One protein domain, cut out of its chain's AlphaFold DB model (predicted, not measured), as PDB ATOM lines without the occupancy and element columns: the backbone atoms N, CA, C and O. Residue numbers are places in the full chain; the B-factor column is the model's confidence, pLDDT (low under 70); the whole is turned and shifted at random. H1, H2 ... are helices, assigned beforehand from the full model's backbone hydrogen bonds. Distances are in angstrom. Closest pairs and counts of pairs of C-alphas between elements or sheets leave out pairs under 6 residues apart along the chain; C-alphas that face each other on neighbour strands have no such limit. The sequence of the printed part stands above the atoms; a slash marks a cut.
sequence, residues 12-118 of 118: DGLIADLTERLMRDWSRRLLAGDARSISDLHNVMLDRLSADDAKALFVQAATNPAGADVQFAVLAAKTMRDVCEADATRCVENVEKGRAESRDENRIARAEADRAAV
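Overview. This is residues 12 to 118 of the 118 residues of an uncharacterized protein of Massilia sp. PDC64 (UniProt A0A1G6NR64). One long helix, H4, makes the longest axis; H1 and H2 cross its first part, H3 makes a hairpin with it, and residues 94 to 118 stick out free. The printed part has 107 residues with four named helices, H1 to H4 in chain order, and no named strand: all helix. It is extended, radius of gyration of the C-alphas 22.5 A, spanning 84 by 30 by 24 A.

Along the chain. Find C-alpha 65 at (150.830, 117.434, 227.603); from there H4, residues 65 to 116, runs 76.7 A to C-alpha 116 at (134.038, 185.282, 196.139). Before it come H1, residues 12 to 31, 28.2 A; H2, residues 35 to 48; and H3, residues 51 to 63.

Arrangement. Start at the hub, H4. Its residues 80 to 92 touch H1, closest C-alphas Glu 85 and Thr 19, 5.0 A, at a steep tilt of 51 degrees, opposite ways. Residues 75 to 80 touch H2, about perpendicular at 82 degrees, closest C-alphas Thr 79 and Met 45, 6.4 A. Residues 67 to 72 touch H3, closest C-alphas Ala 68 and Ala 61, 5.1 A, at a shallow tilt of 33 degrees, only just short of steep. H1 and H3 are apart. In these four helices every O i to N i+4 pair is within hydrogen-bond range.

Size, cuts and confidence. The farthest C-alphas, Thr 63 and Val 118, are 84.0 A apart. The printed part has no cut, the three links are tight, and pLDDT is under 70 at Val 118 alone.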
ATOM      1  N   ASP A  12     131.917 150.366 218.346       88.62
ATOM      2  CA  ASP A  12     132.347 149.113 218.963       88.62
ATOM      3  C   ASP A  12     131.798 147.897 218.200       88.62
ATOM      4  O   ASP A  12     132.522 146.917 218.016       88.62
ATOM      5  N   GLY A  13     130.570 147.974 217.672       89.62
ATOM      6  CA  GLY A  13     130.011 146.937 216.801       89.62
ATOM      7  C   GLY A  13     130.762 146.827 215.475       89.62
ATOM      8  O   GLY A  13     131.105 145.727 215.049       89.62
ATOM      9  N   LEU A  14     131.140 147.956 214.872       89.75
ATOM     10  CA  LEU A  14     131.969 147.993 213.665       89.75
ATOM     11  C   LEU A  14     133.356 147.373 213.903       89.75
ATOM     12  O   LEU A  14     133.842 146.604 213.068       89.75
ATOM     13  N   ILE A  15     133.996 147.693 215.034       94.44
ATOM     14  CA  ILE A  15     135.281 147.100 215.427       94.44
ATOM     15  C   ILE A  15     135.115 145.593 215.624       94.44
ATOM     16  O   ILE A  15     135.930 144.830 215.104       94.44
ATOM     17  N   ALA A  16     134.062 145.147 216.311       93.19
ATOM     18  CA  ALA A  16     133.796 143.729 216.537       93.19
ATOM     19  C   ALA A  16     133.577 142.962 215.220       93.19
ATOM     20  O   ALA A  16     134.231 141.942 214.986       93.19
ATOM     21  N   ASP A  17     132.738 143.485 214.324       95.00
ATOM     22  CA  ASP A  17     132.464 142.905 213.006       95.00
ATOM     23  C   ASP A  17     133.733 142.800 212.153       95.00
ATOM     24  O   ASP A  17     133.996 141.782 211.499       95.00
ATOM     25  N   LEU A  18     134.546 143.857 212.146       95.75
ATOM     26  CA  LEU A  18     135.796 143.877 211.396       95.75
ATOM     27  C   LEU A  18     136.822 142.915 212.004       95.75
ATOM     28  O   LEU A  18     137.463 142.168 211.263       95.75
ATOM     29  N   THR A  19     136.919 142.868 213.334       96.12
ATOM     30  CA  THR A  19     137.759 141.911 214.065       96.12
ATOM     31  C   THR A  19     137.395 140.483 213.682       96.12
ATOM     32  O   THR A  19     138.276 139.685 213.364       96.12
ATOM     33  N   GLU A  20     136.104 140.146 213.640       95.69
ATOM     34  CA  GLU A  20     135.658 138.806 213.263       95.69
ATOM     35  C   GLU A  20     136.016 138.464 211.808       95.69
ATOM     36  O   GLU A  20     136.484 137.358 211.516       95.69
ATOM     37  N   ARG A  21     135.855 139.413 210.880       96.56
ATOM     38  CA  ARG A  21     136.245 139.221 209.473       96.56
ATOM     39  C   ARG A  21     137.748 138.991 209.325       96.56
ATOM     40  O   ARG A  21     138.141 138.070 208.607       96.56
ATOM     41  N   LEU A  22     138.568 139.783 210.016       96.19
ATOM     42  CA  LEU A  22     140.026 139.642 210.026       96.19
ATOM     43  C   LEU A  22     140.449 138.294 210.625       96.19
ATOM     44  O   LEU A  22     141.248 137.578 210.021       96.19
ATOM     45  N   MET A  23     139.829 137.882 211.734       96.12
ATOM     46  CA  MET A  23     140.057 136.577 212.364       96.12
ATOM     47  C   MET A  23     139.763 135.416 211.411       96.12
ATOM     48  O   MET A  23     140.549 134.470 211.320       96.12
ATOM     49  N   ARG A  24     138.640 135.476 210.683       96.19
ATOM     50  CA  ARG A  24     138.261 134.448 209.700       96.19
ATOM     51  C   ARG A  24     139.237 134.399 208.525       96.19
ATOM     52  O   ARG A  24     139.573 133.306 208.073       96.19
ATOM     53  N   ASP A  25     139.687 135.551 208.028       95.75
ATOM     54  CA  ASP A  25     140.653 135.599 206.928       95.75
ATOM     55  C   ASP A  25     142.019 135.048 207.346       95.75
ATOM     56  O   ASP A  25     142.567 134.181 206.665       95.75
ATOM     57  N   TRP A  26     142.531 135.464 208.505       94.56
ATOM     58  CA  TRP A  26     143.805 134.964 209.015       94.56
ATOM     59  C   TRP A  26     143.744 133.461 209.305       94.56
ATOM     60  O   TRP A  26     144.619 132.715 208.872       94.56
ATOM     61  N   SER A  27     142.650 132.984 209.910       94.69
ATOM     62  CA  SER A  27     142.412 131.548 210.124       94.69
ATOM     63  C   SER A  27     142.426 130.764 208.809       94.69
ATOM     64  O   SER A  27     143.036 129.699 208.726       94.69
ATOM     65  N   ARG A  28     141.807 131.300 207.746       97.12
ATOM     66  CA  ARG A  28     141.836 130.687 206.409       97.12
ATOM     67  C   ARG A  28     143.261 130.594 205.861       97.12
ATOM     68  O   ARG A  28     143.616 129.560 205.306       97.12
ATOM     69  N   ARG A  29     144.077 131.642 206.021       96.06
ATOM     70  CA  ARG A  29     145.484 131.655 205.578       96.06
ATOM     71  C   ARG A  29     146.337 130.649 206.347       96.06
ATOM     72  O   ARG A  29     147.113 129.924 205.732       96.06
ATOM     73  N   LEU A  30     146.148 130.550 207.664       94.31
ATOM     74  CA  LEU A  30     146.835 129.565 208.506       94.31
ATOM     75  C   LEU A  30     146.486 128.131 208.088       94.31
ATOM     76  O   LEU A  30     147.383 127.316 207.895       94.31
ATOM     77  N   LEU A  31     145.200 127.841 207.867       95.06
ATOM     78  CA  LEU A  31     144.744 126.533 207.377       95.06
ATOM     79  C   LEU A  31     145.257 126.212 205.967       95.06
ATOM     80  O   LEU A  31     145.480 125.049 205.645       95.06
ATOM     81  N   ALA A  32     145.464 127.234 205.134       96.88
ATOM     82  CA  ALA A  32     146.076 127.090 203.817       96.88
ATOM     83  C   ALA A  32     147.606 126.899 203.870       96.88
ATOM     84  O   ALA A  32     148.222 126.686 202.828       96.88
ATOM     85  N   GLY A  33     148.224 126.969 205.054       95.00
ATOM     86  CA  GLY A  33     149.670 126.838 205.214       95.00
ATOM     87  C   GLY A  33     150.457 128.072 204.766       95.00
ATOM     88  O   GLY A  33     151.617 127.942 204.382       95.00
ATOM     89  N   ASP A  34     149.849 129.264 204.781       97.19
ATOM     90  CA  ASP A  34     150.535 130.504 204.409       97.19
ATOM     91  C   ASP A  34     151.701 130.793 205.368       97.19
ATOM     92  O   ASP A  34     151.507 131.189 206.520       97.19
ATOM     93  N   ALA A  35     152.930 130.605 204.878       95.56
ATOM     94  CA  ALA A  35     154.147 130.697 205.685       95.56
ATOM     95  C   ALA A  35     154.317 132.069 206.351       95.56
ATOM     96  O   ALA A  35     154.822 132.158 207.469       95.56
ATOM     97  N   ARG A  36     153.864 133.135 205.680       95.19
ATOM     98  CA  ARG A  36     153.915 134.490 206.224       95.19
ATOM     99  C   ARG A  36     152.967 134.639 207.407       95.19
ATOM    100  O   ARG A  36     153.419 134.995 208.484       95.19
ATOM    101  N   SER A  37     151.696 134.282 207.241       93.00
ATOM    102  CA  SER A  37     150.699 134.335 208.316       93.00
ATOM    103  C   SER A  37     151.089 133.478 209.523       93.00
ATOM    104  O   SER A  37     150.817 133.870 210.656       93.00
ATOM    105  N   ILE A  38     151.730 132.326 209.289       93.12
ATOM    106  CA  ILE A  38     152.262 131.460 210.352       93.12
ATOM    107  C   ILE A  38     153.418 132.153 211.080       93.12
ATOM    108  O   ILE A  38     153.429 132.187 212.309       93.12
ATOM    109  N   SER A  39     154.374 132.718 210.337       94.06
ATOM    110  CA  SER A  39     155.508 133.437 210.923       94.06
ATOM    111  C   SER A  39     155.061 134.671 211.705       94.06
ATOM    112  O   SER A  39     155.603 134.935 212.774       94.06
ATOM    113  N   ASP A  40     154.075 135.407 211.196       92.69
ATOM    114  CA  ASP A  40     153.529 136.588 211.860       92.69
ATOM    115  C   ASP A  40     152.877 136.189 213.193       92.69
ATOM    116  O   ASP A  40     153.198 136.769 214.229       92.69
ATOM    117  N   LEU A  41     152.043 135.138 213.211       91.50
ATOM    118  CA  LEU A  41     151.438 134.642 214.452       91.50
ATOM    119  C   LEU A  41     152.498 134.149 215.449       91.50
ATOM    120  O   LEU A  41     152.421 134.484 216.629       91.50
ATOM    121  N   HIS A  42     153.494 133.393 214.980       91.00
ATOM    122  CA  HIS A  42     154.599 132.908 215.810       91.00
ATOM    123  C   HIS A  42     155.311 134.068 216.507       91.00
ATOM    124  O   HIS A  42     155.452 134.060 217.729       91.00
ATOM    125  N   ASN A  43     155.759 135.062 215.739       91.75
ATOM    126  CA  ASN A  43     156.544 136.171 216.271       91.75
ATOM    127  C   ASN A  43     155.734 136.987 217.283       91.75
ATOM    128  O   ASN A  43     156.224 137.262 218.374       91.75
ATOM    129  N   VAL A  44     154.464 137.282 216.982       91.94
ATOM    130  CA  VAL A  44     153.601 138.007 217.926       91.94
ATOM    131  C   VAL A  44     153.369 137.198 219.204       91.94
ATOM    132  O   VAL A  44     153.347 137.768 220.294       91.94
ATOM    133  N   MET A  45     153.199 135.876 219.105       90.44
ATOM    134  CA  MET A  45     153.075 135.029 220.291       90.44
ATOM    135  C   MET A  45     154.342 135.067 221.144       90.44
ATOM    136  O   MET A  45     154.223 135.209 222.355       90.44
ATOM    137  N   LEU A  46     155.529 134.975 220.538       88.06
ATOM    138  CA  LEU A  46     156.796 135.059 221.270       88.06
ATOM    139  C   LEU A  46     156.978 136.409 221.963       88.06
ATOM    140  O   LEU A  46     157.379 136.434 223.122       88.06
ATOM    141  N   ASP A  47     156.632 137.509 221.293       88.50
ATOM    142  CA  ASP A  47     156.733 138.854 221.869       88.50
ATOM    143  C   ASP A  47     155.798 139.049 223.073       88.50
ATOM    144  O   ASP A  47     156.079 139.843 223.971       88.50
ATOM    145  N   ARG A  48     154.672 138.325 223.102       83.19
ATOM    146  CA  ARG A  48     153.683 138.382 224.187       83.19
ATOM    147  C   ARG A  48     153.904 137.344 225.278       83.19
ATOM    148  O   ARG A  48     153.325 137.479 226.355       83.19
ATOM    149  N   LEU A  49     154.698 136.312 225.011       84.81
ATOM    150  CA  LEU A  49     154.965 135.254 225.969       84.81
ATOM    151  C   LEU A  49     155.963 135.767 227.008       84.81
ATOM    152  O   LEU A  49     157.145 135.956 226.715       84.81
ATOM    153  N   SER A  50     155.510 135.976 228.244       85.31
ATOM    154  CA  SER A  50     156.447 136.302 229.313       85.31
ATOM    155  C   SER A  50     157.355 135.104 229.615       85.31
ATOM    156  O   SER A  50     157.015 133.943 229.363       85.31
ATOM    157  N   ALA A  51     158.518 135.371 230.214       84.56
ATOM    158  CA  ALA A  51     159.424 134.307 230.641       84.56
ATOM    159  C   ALA A  51     158.767 133.344 231.648       84.56
ATOM    160  O   ALA A  51     159.141 132.173 231.703       84.56
ATOM    161  N   ASP A  52     157.800 133.812 232.439       86.69
ATOM    162  CA  ASP A  52     157.099 132.981 233.417       86.69
ATOM    163  C   ASP A  52     155.973 132.163 232.775       86.69
ATOM    164  O   ASP A  52     155.836 130.984 233.104       86.69
ATOM    165  N   ASP A  53     155.267 132.709 231.779       85.38
ATOM    166  CA  ASP A  53     154.306 131.945 230.969       85.38
ATOM    167  C   ASP A  53     155.007 130.813 230.209       85.38
ATOM    168  O   ASP A  53     154.522 129.681 230.173       85.38
ATOM    169  N   ALA A  54     156.194 131.090 229.660       85.62
ATOM    170  CA  ALA A  54     157.011 130.094 228.974       85.62
ATOM    171  C   ALA A  54     157.436 128.953 229.912       85.62
ATOM    172  O   ALA A  54     157.333 127.778 229.552       85.62
ATOM    173  N   LYS A  55     157.877 129.275 231.136       89.31
ATOM    174  CA  LYS A  55     158.218 128.267 232.155       89.31
ATOM    175  C   LYS A  55     156.993 127.454 232.571       89.31
ATOM    176  O   LYS A  55     157.103 126.238 232.708       89.31
ATOM    177  N   ALA A  56     155.845 128.103 232.765       87.81
ATOM    178  CA  ALA A  56     154.604 127.434 233.141       87.81
ATOM    179  C   ALA A  56     154.153 126.447 232.054       87.81
ATOM    180  O   ALA A  56     153.907 125.280 232.357       87.81
ATOM    181  N   LEU A  57     154.153 126.874 230.787       88.75
ATOM    182  CA  LEU A  57     153.869 126.009 229.639       88.75
ATOM    183  C   LEU A  57     154.863 124.853 229.535       88.75
ATOM    184  O   LEU A  57     154.453 123.731 229.261       88.75
ATOM    185  N   PHE A  58     156.152 125.089 229.796       90.31
ATOM    186  CA  PHE A  58     157.163 124.032 229.786       90.31
ATOM    187  C   PHE A  58     156.902 122.968 230.861       90.31
ATOM    188  O   PHE A  58     156.888 121.772 230.569       90.31
ATOM    189  N   VAL A  59     156.649 123.389 232.105       92.44
ATOM    190  CA  VAL A  59     156.318 122.469 233.207       92.44
ATOM    191  C   VAL A  59     155.029 121.710 232.902       92.44
ATOM    192  O   VAL A  59     154.946 120.501 233.132       92.44
ATOM    193  N   GLN A  60     154.030 122.393 232.349       91.50
ATOM    194  CA  GLN A  60     152.764 121.775 231.990       91.50
ATOM    195  C   GLN A  60     152.919 120.796 230.826       91.50
ATOM    196  O   GLN A  60     152.365 119.709 230.894       91.50
ATOM    197  N   ALA A  61     153.737 121.096 229.818       92.81
ATOM    198  CA  ALA A  61     154.038 120.162 228.736       92.81
ATOM    199  C   ALA A  61     154.733 118.892 229.256       92.81
ATOM    200  O   ALA A  61     154.451 117.798 228.778       92.81
ATOM    201  N   ALA A  62     155.588 119.017 230.276       94.62
ATOM    202  CA  ALA A  62     156.265 117.879 230.895       94.62
ATOM    203  C   ALA A  62     155.356 117.028 231.809       94.62
ATOM    204  O   ALA A  62     155.614 115.840 231.990       94.62
ATOM    205  N   THR A  63     154.316 117.620 232.405       96.25
ATOM    206  CA  THR A  63     153.485 116.972 233.446       96.25
ATOM    207  C   THR A  63     152.059 116.644 232.998       96.25
ATOM    208  O   THR A  63     151.449 115.714 233.521       96.25
ATOM    209  N   ASN A  64     151.528 117.379 232.023       94.94
ATOM    210  CA  ASN A  64     150.203 117.228 231.427       94.94
ATOM    211  C   ASN A  64     150.193 117.772 229.975       94.94
ATOM    212  O   ASN A  64     149.689 118.877 229.732       94.94
ATOM    213  N   PRO A  65     150.710 117.000 228.998       90.94
ATOM    214  CA  PRO A  65     150.830 117.434 227.603       90.94
ATOM    215  C   PRO A  65     149.508 117.918 226.991       90.94
ATOM    216  O   PRO A  65     149.454 118.996 226.411       90.94
ATOM    217  N   ALA A  66     148.411 117.187 227.215       90.81
ATOM    218  CA  ALA A  66     147.095 117.565 226.696       90.81
ATOM    219  C   ALA A  66     146.606 118.911 227.262       90.81
ATOM    220  O   ALA A  66     145.984 119.706 226.560       90.81
ATOM    221  N   GLY A  67     146.905 119.192 228.534       88.31
ATOM    222  CA  GLY A  67     146.611 120.489 229.136       88.31
ATOM    223  C   GLY A  67     147.460 121.621 228.553       88.31
ATOM    224  O   GLY A  67     146.965 122.741 228.433       88.31
ATOM    225  N   ALA A  68     148.719 121.345 228.202       88.81
ATOM    226  CA  ALA A  68     149.604 122.319 227.565       88.81
ATOM    227  C   ALA A  68     149.141 122.659 226.140       88.81
ATOM    228  O   ALA A  68     149.096 123.836 225.789       88.81
ATOM    229  N   ASP A  69     148.702 121.662 225.365       89.56
ATOM    230  CA  ASP A  69     148.162 121.866 224.013       89.56
ATOM    231  C   ASP A  69     146.945 122.803 224.025       89.56
ATOM    232  O   ASP A  69     146.859 123.744 223.232       89.56
ATOM    233  N   VAL A  70     146.019 122.592 224.968       89.69
ATOM    234  CA  VAL A  70     144.833 123.450 225.127       89.69
ATOM    235  C   VAL A  70     145.233 124.878 225.494       89.69
ATOM    236  O   VAL A  70     144.718 125.826 224.904       89.69
ATOM    237  N   GLN A  71     146.154 125.057 226.444       87.75
ATOM    238  CA  GLN A  71     146.614 126.392 226.828       87.75
ATOM    239  C   GLN A  71     147.317 127.114 225.680       87.75
ATOM    240  O   GLN A  71     147.055 128.297 225.457       87.75
ATOM    241  N   PHE A  72     148.164 126.411 224.930       87.94
ATOM    242  CA  PHE A  72     148.837 126.975 223.769       87.94
ATOM    243  C   PHE A  72     147.827 127.412 222.702       87.94
ATOM    244  O   PHE A  72     147.909 128.534 222.201       87.94
ATOM    245  N   ALA A  73     146.821 126.581 222.410       89.38
ATOM    246  CA  ALA A  73     145.752 126.922 221.477       89.38
ATOM    247  C   ALA A  73     144.944 128.152 221.931       89.38
ATOM    248  O   ALA A  73     144.654 129.035 221.122       89.38
ATOM    249  N   VAL A  74     144.619 128.250 223.226       89.69
ATOM    250  CA  VAL A  74     143.935 129.420 223.803       89.69
ATOM    251  C   VAL A  74     144.789 130.678 223.668       89.69
ATOM    252  O   VAL A  74     144.279 131.723 223.261       89.69
ATOM    253  N   LEU A  75     146.085 130.589 223.971       88.62
ATOM    254  CA  LEU A  75     147.001 131.717 223.855       88.62
ATOM    255  C   LEU A  75     147.146 132.180 222.402       88.62
ATOM    256  O   LEU A  75     147.099 133.383 222.141       88.62
ATOM    257  N   ALA A  76     147.276 131.247 221.458       89.62
ATOM    258  CA  ALA A  76     147.338 131.549 220.032       89.62
ATOM    259  C   ALA A  76     146.057 132.246 219.553       89.62
ATOM    260  O   ALA A  76     146.121 133.298 218.916       89.62
ATOM    261  N   ALA A  77     144.887 131.715 219.922       91.12
ATOM    262  CA  ALA A  77     143.594 132.286 219.552       91.12
ATOM    263  C   ALA A  77     143.382 133.689 220.140       91.12
ATOM    264  O   ALA A  77     142.918 134.588 219.435       91.12
ATOM    265  N   LYS A  78     143.750 133.897 221.411       91.62
ATOM    266  CA  LYS A  78     143.710 135.216 222.055       91.62
ATOM    267  C   LYS A  78     144.662 136.190 221.365       91.62
ATOM    268  O   LYS A  78     144.259 137.290 221.014       91.62
ATOM    269  N   THR A  79     145.891 135.755 221.100       91.56
ATOM    270  CA  THR A  79     146.905 136.581 220.440       91.56
ATOM    271  C   THR A  79     146.418 137.082 219.087       91.56
ATOM    272  O   THR A  79     146.461 138.283 218.816       91.56
ATOM    273  N   MET A  80     145.890 136.161 218.280       93.81
ATOM    274  CA  MET A  80     145.295 136.459 216.984       93.81
ATOM    275  C   MET A  80     144.143 137.464 217.114       93.81
ATOM    276  O   MET A  80     144.086 138.427 216.354       93.81
ATOM    277  N   ARG A  81     143.261 137.285 218.111       94.69
ATOM    278  CA  ARG A  81     142.154 138.214 218.374       94.69
ATOM    279  C   ARG A  81     142.653 139.617 218.684       94.69
ATOM    280  O   ARG A  81     142.194 140.540 218.023       94.69
ATOM    281  N   ASP A  82     143.581 139.785 219.625       93.25
ATOM    282  CA  ASP A  82     143.991 141.136 220.023       93.25
ATOM    283  C   ASP A  82     144.686 141.875 218.862       93.25
ATOM    284  O   ASP A  82     144.579 143.091 218.743       93.25
ATOM    285  N   VAL A  83     145.409 141.157 217.987       93.69
ATOM    286  CA  VAL A  83     145.977 141.753 216.762       93.69
ATOM    287  C   VAL A  83     144.868 142.187 215.805       93.69
ATOM    288  O   VAL A  83     144.875 143.328 215.351       93.69
ATOM    289  N   CYS A  84     143.894 141.315 215.529       95.12
ATOM    290  CA  CYS A  84     142.757 141.650 214.671       95.12
ATOM    291  C   CYS A  84     141.948 142.835 215.218       95.12
ATOM    292  O   CYS A  84     141.496 143.669 214.441       95.12
ATOM    293  N   GLU A  85     141.783 142.927 216.536       95.81
ATOM    294  CA  GLU A  85     141.076 144.024 217.202       95.81
ATOM    295  C   GLU A  85     141.851 145.342 217.104       95.81
ATOM    296  O   GLU A  85     141.273 146.385 216.784       95.81
ATOM    297  N   ALA A  86     143.172 145.304 217.288       94.25
ATOM    298  CA  ALA A  86     144.032 146.466 217.085       94.25
ATOM    299  C   ALA A  86     144.018 146.944 215.620       94.25
ATOM    300  O   ALA A  86     143.975 148.146 215.350       94.25
ATOM    301  N   ASP A  87     144.024 146.019 214.660       95.06
ATOM    302  CA  ASP A  87     143.922 146.326 213.230       95.06
ATOM    303  C   ASP A  87     142.558 146.913 212.871       95.06
ATOM    304  O   ASP A  87     142.479 147.914 212.152       95.06
ATOM    305  N   ALA A  88     141.487 146.328 213.408       94.75
ATOM    306  CA  ALA A  88     140.136 146.827 213.233       94.75
ATOM    307  C   ALA A  88     140.001 148.250 213.785       94.75
ATOM    308  O   ALA A  88     139.542 149.140 213.070       94.75
ATOM    309  N   THR A  89     140.488 148.484 215.003       95.44
ATOM    310  CA  THR A  89     140.491 149.803 215.648       95.44
ATOM    311  C   THR A  89     141.202 150.841 214.780       95.44
ATOM    312  O   THR A  89     140.609 151.866 214.447       95.44
ATOM    313  N   ARG A  90     142.421 150.542 214.306       95.38
ATOM    314  CA  ARG A  90     143.171 151.440 213.409       95.38
ATOM    315  C   ARG A  90     142.433 151.724 212.103       95.38
ATOM    316  O   ARG A  90     142.493 152.838 211.585       95.38
ATOM    317  N   CYS A  91     141.756 150.727 211.538       92.69
ATOM    318  CA  CYS A  91     140.970 150.904 210.321       92.69
ATOM    319  C   CYS A  91     139.821 151.896 210.544       92.69
ATOM    320  O   CYS A  91     139.652 152.831 209.759       92.69
ATOM    321  N   VAL A  92     139.078 151.730 211.641       91.56
ATOM    322  CA  VAL A  92     137.973 152.624 212.002       91.56
ATOM    323  C   VAL A  92     138.475 154.046 212.253       91.56
ATOM    324  O   VAL A  92     137.946 154.982 211.658       91.56
ATOM    325  N   GLU A  93     139.554 154.205 213.020       92.12
ATOM    326  CA  GLU A  93     140.177 155.511 213.283       92.12
ATOM    327  C   GLU A  93     140.597 156.228 211.991       92.12
ATOM    328  O   GLU A  93     140.368 157.428 211.831       92.12
ATOM    329  N   ASN A  94     141.166 155.501 211.026       89.88
ATOM    330  CA  ASN A  94     141.549 156.072 209.734       89.88
ATOM    331  C   ASN A  94     140.335 156.533 208.915       89.88
ATOM    332  O   ASN A  94     140.384 157.585 208.273       89.88
ATOM    333  N   VAL A  95     139.233 155.777 208.945       88.31
ATOM    334  CA  VAL A  95     137.979 156.167 208.282       88.31
ATOM    335  C   VAL A  95     137.387 157.416 208.935       88.31
ATOM    336  O   VAL A  95     136.955 158.334 208.234       88.31
ATOM    337  N   GLU A  96     137.380 157.479 210.265       88.12
ATOM    338  CA  GLU A  96     136.901 158.640 211.025       88.12
ATOM    339  C   GLU A  96     137.734 159.888 210.725       88.12
ATOM    340  O   GLU A  96     137.174 160.955 210.445       88.12
ATOM    341  N   LYS A  97     139.061 159.739 210.696       88.75
ATOM    342  CA  LYS A  97     139.993 160.811 210.344       88.75
ATOM    343  C   LYS A  97     139.744 161.335 208.929       88.75
ATOM    344  O   LYS A  97     139.552 162.537 208.763       88.75
ATOM    345  N   GLY A  98     139.628 160.455 207.933       85.69
ATOM    346  CA  GLY A  98     139.341 160.865 206.553       85.69
ATOM    347  C   GLY A  98     137.995 161.590 206.402       85.69
ATOM    348  O   GLY A  98     137.868 162.540 205.627       85.69
ATOM    349  N   ARG A  99     136.976 161.211 207.187       84.75
ATOM    350  CA  ARG A  99     135.694 161.941 207.230       84.75
ATOM    351  C   ARG A  99     135.819 163.315 207.878       84.75
ATOM    352  O   ARG A  99     135.101 164.233 207.485       84.75
ATOM    353  N   ALA A 100     136.649 163.459 208.907       83.62
ATOM    354  CA  ALA A 100     136.905 164.751 209.536       83.62
ATOM    355  C   ALA A 100     137.619 165.697 208.559       83.62
ATOM    356  O   ALA A 100     137.119 166.794 208.321       83.62
ATOM    357  N   GLU A 101     138.681 165.220 207.908       87.38
ATOM    358  CA  GLU A 101     139.442 165.974 206.903       87.38
ATOM    359  C   GLU A 101     138.542 166.427 205.742       87.38
ATOM    360  O   GLU A 101     138.485 167.613 205.429       87.38
ATOM    361  N   SER A 102     137.718 165.527 205.193       84.06
ATOM    362  CA  SER A 102     136.773 165.883 204.126       84.06
ATOM    363  C   SER A 102     135.711 166.902 204.570       84.06
ATOM    364  O   SER A 102     135.292 167.760 203.787       84.06
ATOM    365  N   ARG A 103     135.244 166.847 205.826       84.69
ATOM    366  CA  ARG A 103     134.311 167.857 206.360       84.69
ATOM    367  C   ARG A 103     134.978 169.225 206.479       84.69
ATOM    368  O   ARG A 103     134.337 170.226 206.156       84.69
ATOM    369  N   ASP A 104     136.236 169.265 206.901       84.50
ATOM    370  CA  ASP A 104     137.007 170.502 207.001       84.50
ATOM    371  C   ASP A 104     137.298 171.112 205.626       84.50
ATOM    372  O   ASP A 104     137.054 172.305 205.438       84.50
ATOM    373  N   GLU A 105     137.704 170.307 204.643       85.81
ATOM    374  CA  GLU A 105     137.888 170.744 203.251       85.81
ATOM    375  C   GLU A 105     136.598 171.339 202.671       85.81
ATOM    376  O   GLU A 105     136.600 172.444 202.125       85.81
ATOM    377  N   ASN A 106     135.464 170.657 202.864       82.88
ATOM    378  CA  ASN A 106     134.160 171.152 202.420       82.88
ATOM    379  C   ASN A 106     133.764 172.469 203.108       82.88
ATOM    380  O   ASN A 106     133.123 173.321 202.489       82.88
ATOM    381  N   ARG A 107     134.124 172.652 204.385       87.69
ATOM    382  CA  ARG A 107     133.869 173.899 205.122       87.69
ATOM    383  C   ARG A 107     134.708 175.052 204.569       87.69
ATOM    384  O   ARG A 107     134.175 176.147 204.407       87.69
ATOM    385  N   ILE A 108     135.985 174.807 204.273       88.38
ATOM    386  CA  ILE A 108     136.893 175.805 203.688       88.38
ATOM    387  C   ILE A 108     136.394 176.215 202.301       88.38
ATOM    388  O   ILE A 108     136.187 177.402 202.063       88.38
ATOM    389  N   ALA A 109     136.093 175.243 201.434       85.44
ATOM    390  CA  ALA A 109     135.609 175.504 200.079       85.44
ATOM    391  C   ALA A 109     134.314 176.338 200.061       85.44
ATOM    392  O   ALA A 109     134.160 177.236 199.234       85.44
ATOM    393  N   ARG A 110     133.387 176.090 201.000       85.75
ATOM    394  CA  ARG A 110     132.173 176.912 201.155       85.75
ATOM    395  C   ARG A 110     132.492 178.340 201.588       85.75
ATOM    396  O   ARG A 110     131.977 179.276 200.993       85.75
ATOM    397  N   ALA A 111     133.371 178.510 202.575       87.19
ATOM    398  CA  ALA A 111     133.763 179.835 203.048       87.19
ATOM    399  C   ALA A 111     134.484 180.661 201.963       87.19
ATOM    400  O   ALA A 111     134.332 181.882 201.918       87.19
ATOM    401  N   GLU A 112     135.260 180.017 201.089       88.25
ATOM    402  CA  GLU A 112     135.897 180.665 199.936       88.25
ATOM    403  C   GLU A 112     134.882 181.049 198.855       88.25
ATOM    404  O   GLU A 112     134.929 182.172 198.354       88.25
ATOM    405  N   ALA A 113     133.932 180.160 198.543       85.88
ATOM    406  CA  ALA A 113     132.852 180.452 197.603       85.88
ATOM    407  C   ALA A 113     131.988 181.637 198.070       85.88
ATOM    408  O   ALA A 113     131.689 182.525 197.274       85.88
ATOM    409  N   ASP A 114     131.657 181.695 199.364       85.19
ATOM    410  CA  ASP A 114     130.873 182.789 199.947       85.19
ATOM    411  C   ASP A 114     131.628 184.130 199.900       85.19
ATOM    412  O   ASP A 114     131.024 185.169 199.648       85.19
ATOM    413  N   ARG A 115     132.958 184.130 200.092       83.19
ATOM    414  CA  ARG A 115     133.795 185.343 199.968       83.19
ATOM    415  C   ARG A 115     133.933 185.836 198.532       83.19
ATOM    416  O   ARG A 115     134.065 187.034 198.333       83.19
ATOM    417  N   ALA A 116     133.946 184.932 197.556       81.06
ATOM    418  CA  ALA A 116     134.038 185.282 196.139       81.06
ATOM    419  C   ALA A 116     132.709 185.802 195.557       81.06
ATOM    420  O   ALA A 116     132.701 186.353 194.457       81.06
ATOM    421  N   ALA A 117     131.594 185.608 196.269       74.81
ATOM    422  CA  ALA A 117     130.256 186.045 195.869       74.81
ATOM    423  C   ALA A 117     129.860 187.442 196.402       74.81
ATOM    424  O   ALA A 117     128.750 187.897 196.114       74.81
ATOM    425  N   VAL A 118     130.741 188.100 197.168       61.62
ATOM    426  CA  VAL A 118     130.603 189.473 197.701       61.62
ATOM    427  C   VAL A 118     131.485 190.423 196.902       61.62
ATOM    428  O   VAL A 118     130.999 191.532 196.587       61.62
TER     429      VAL A 118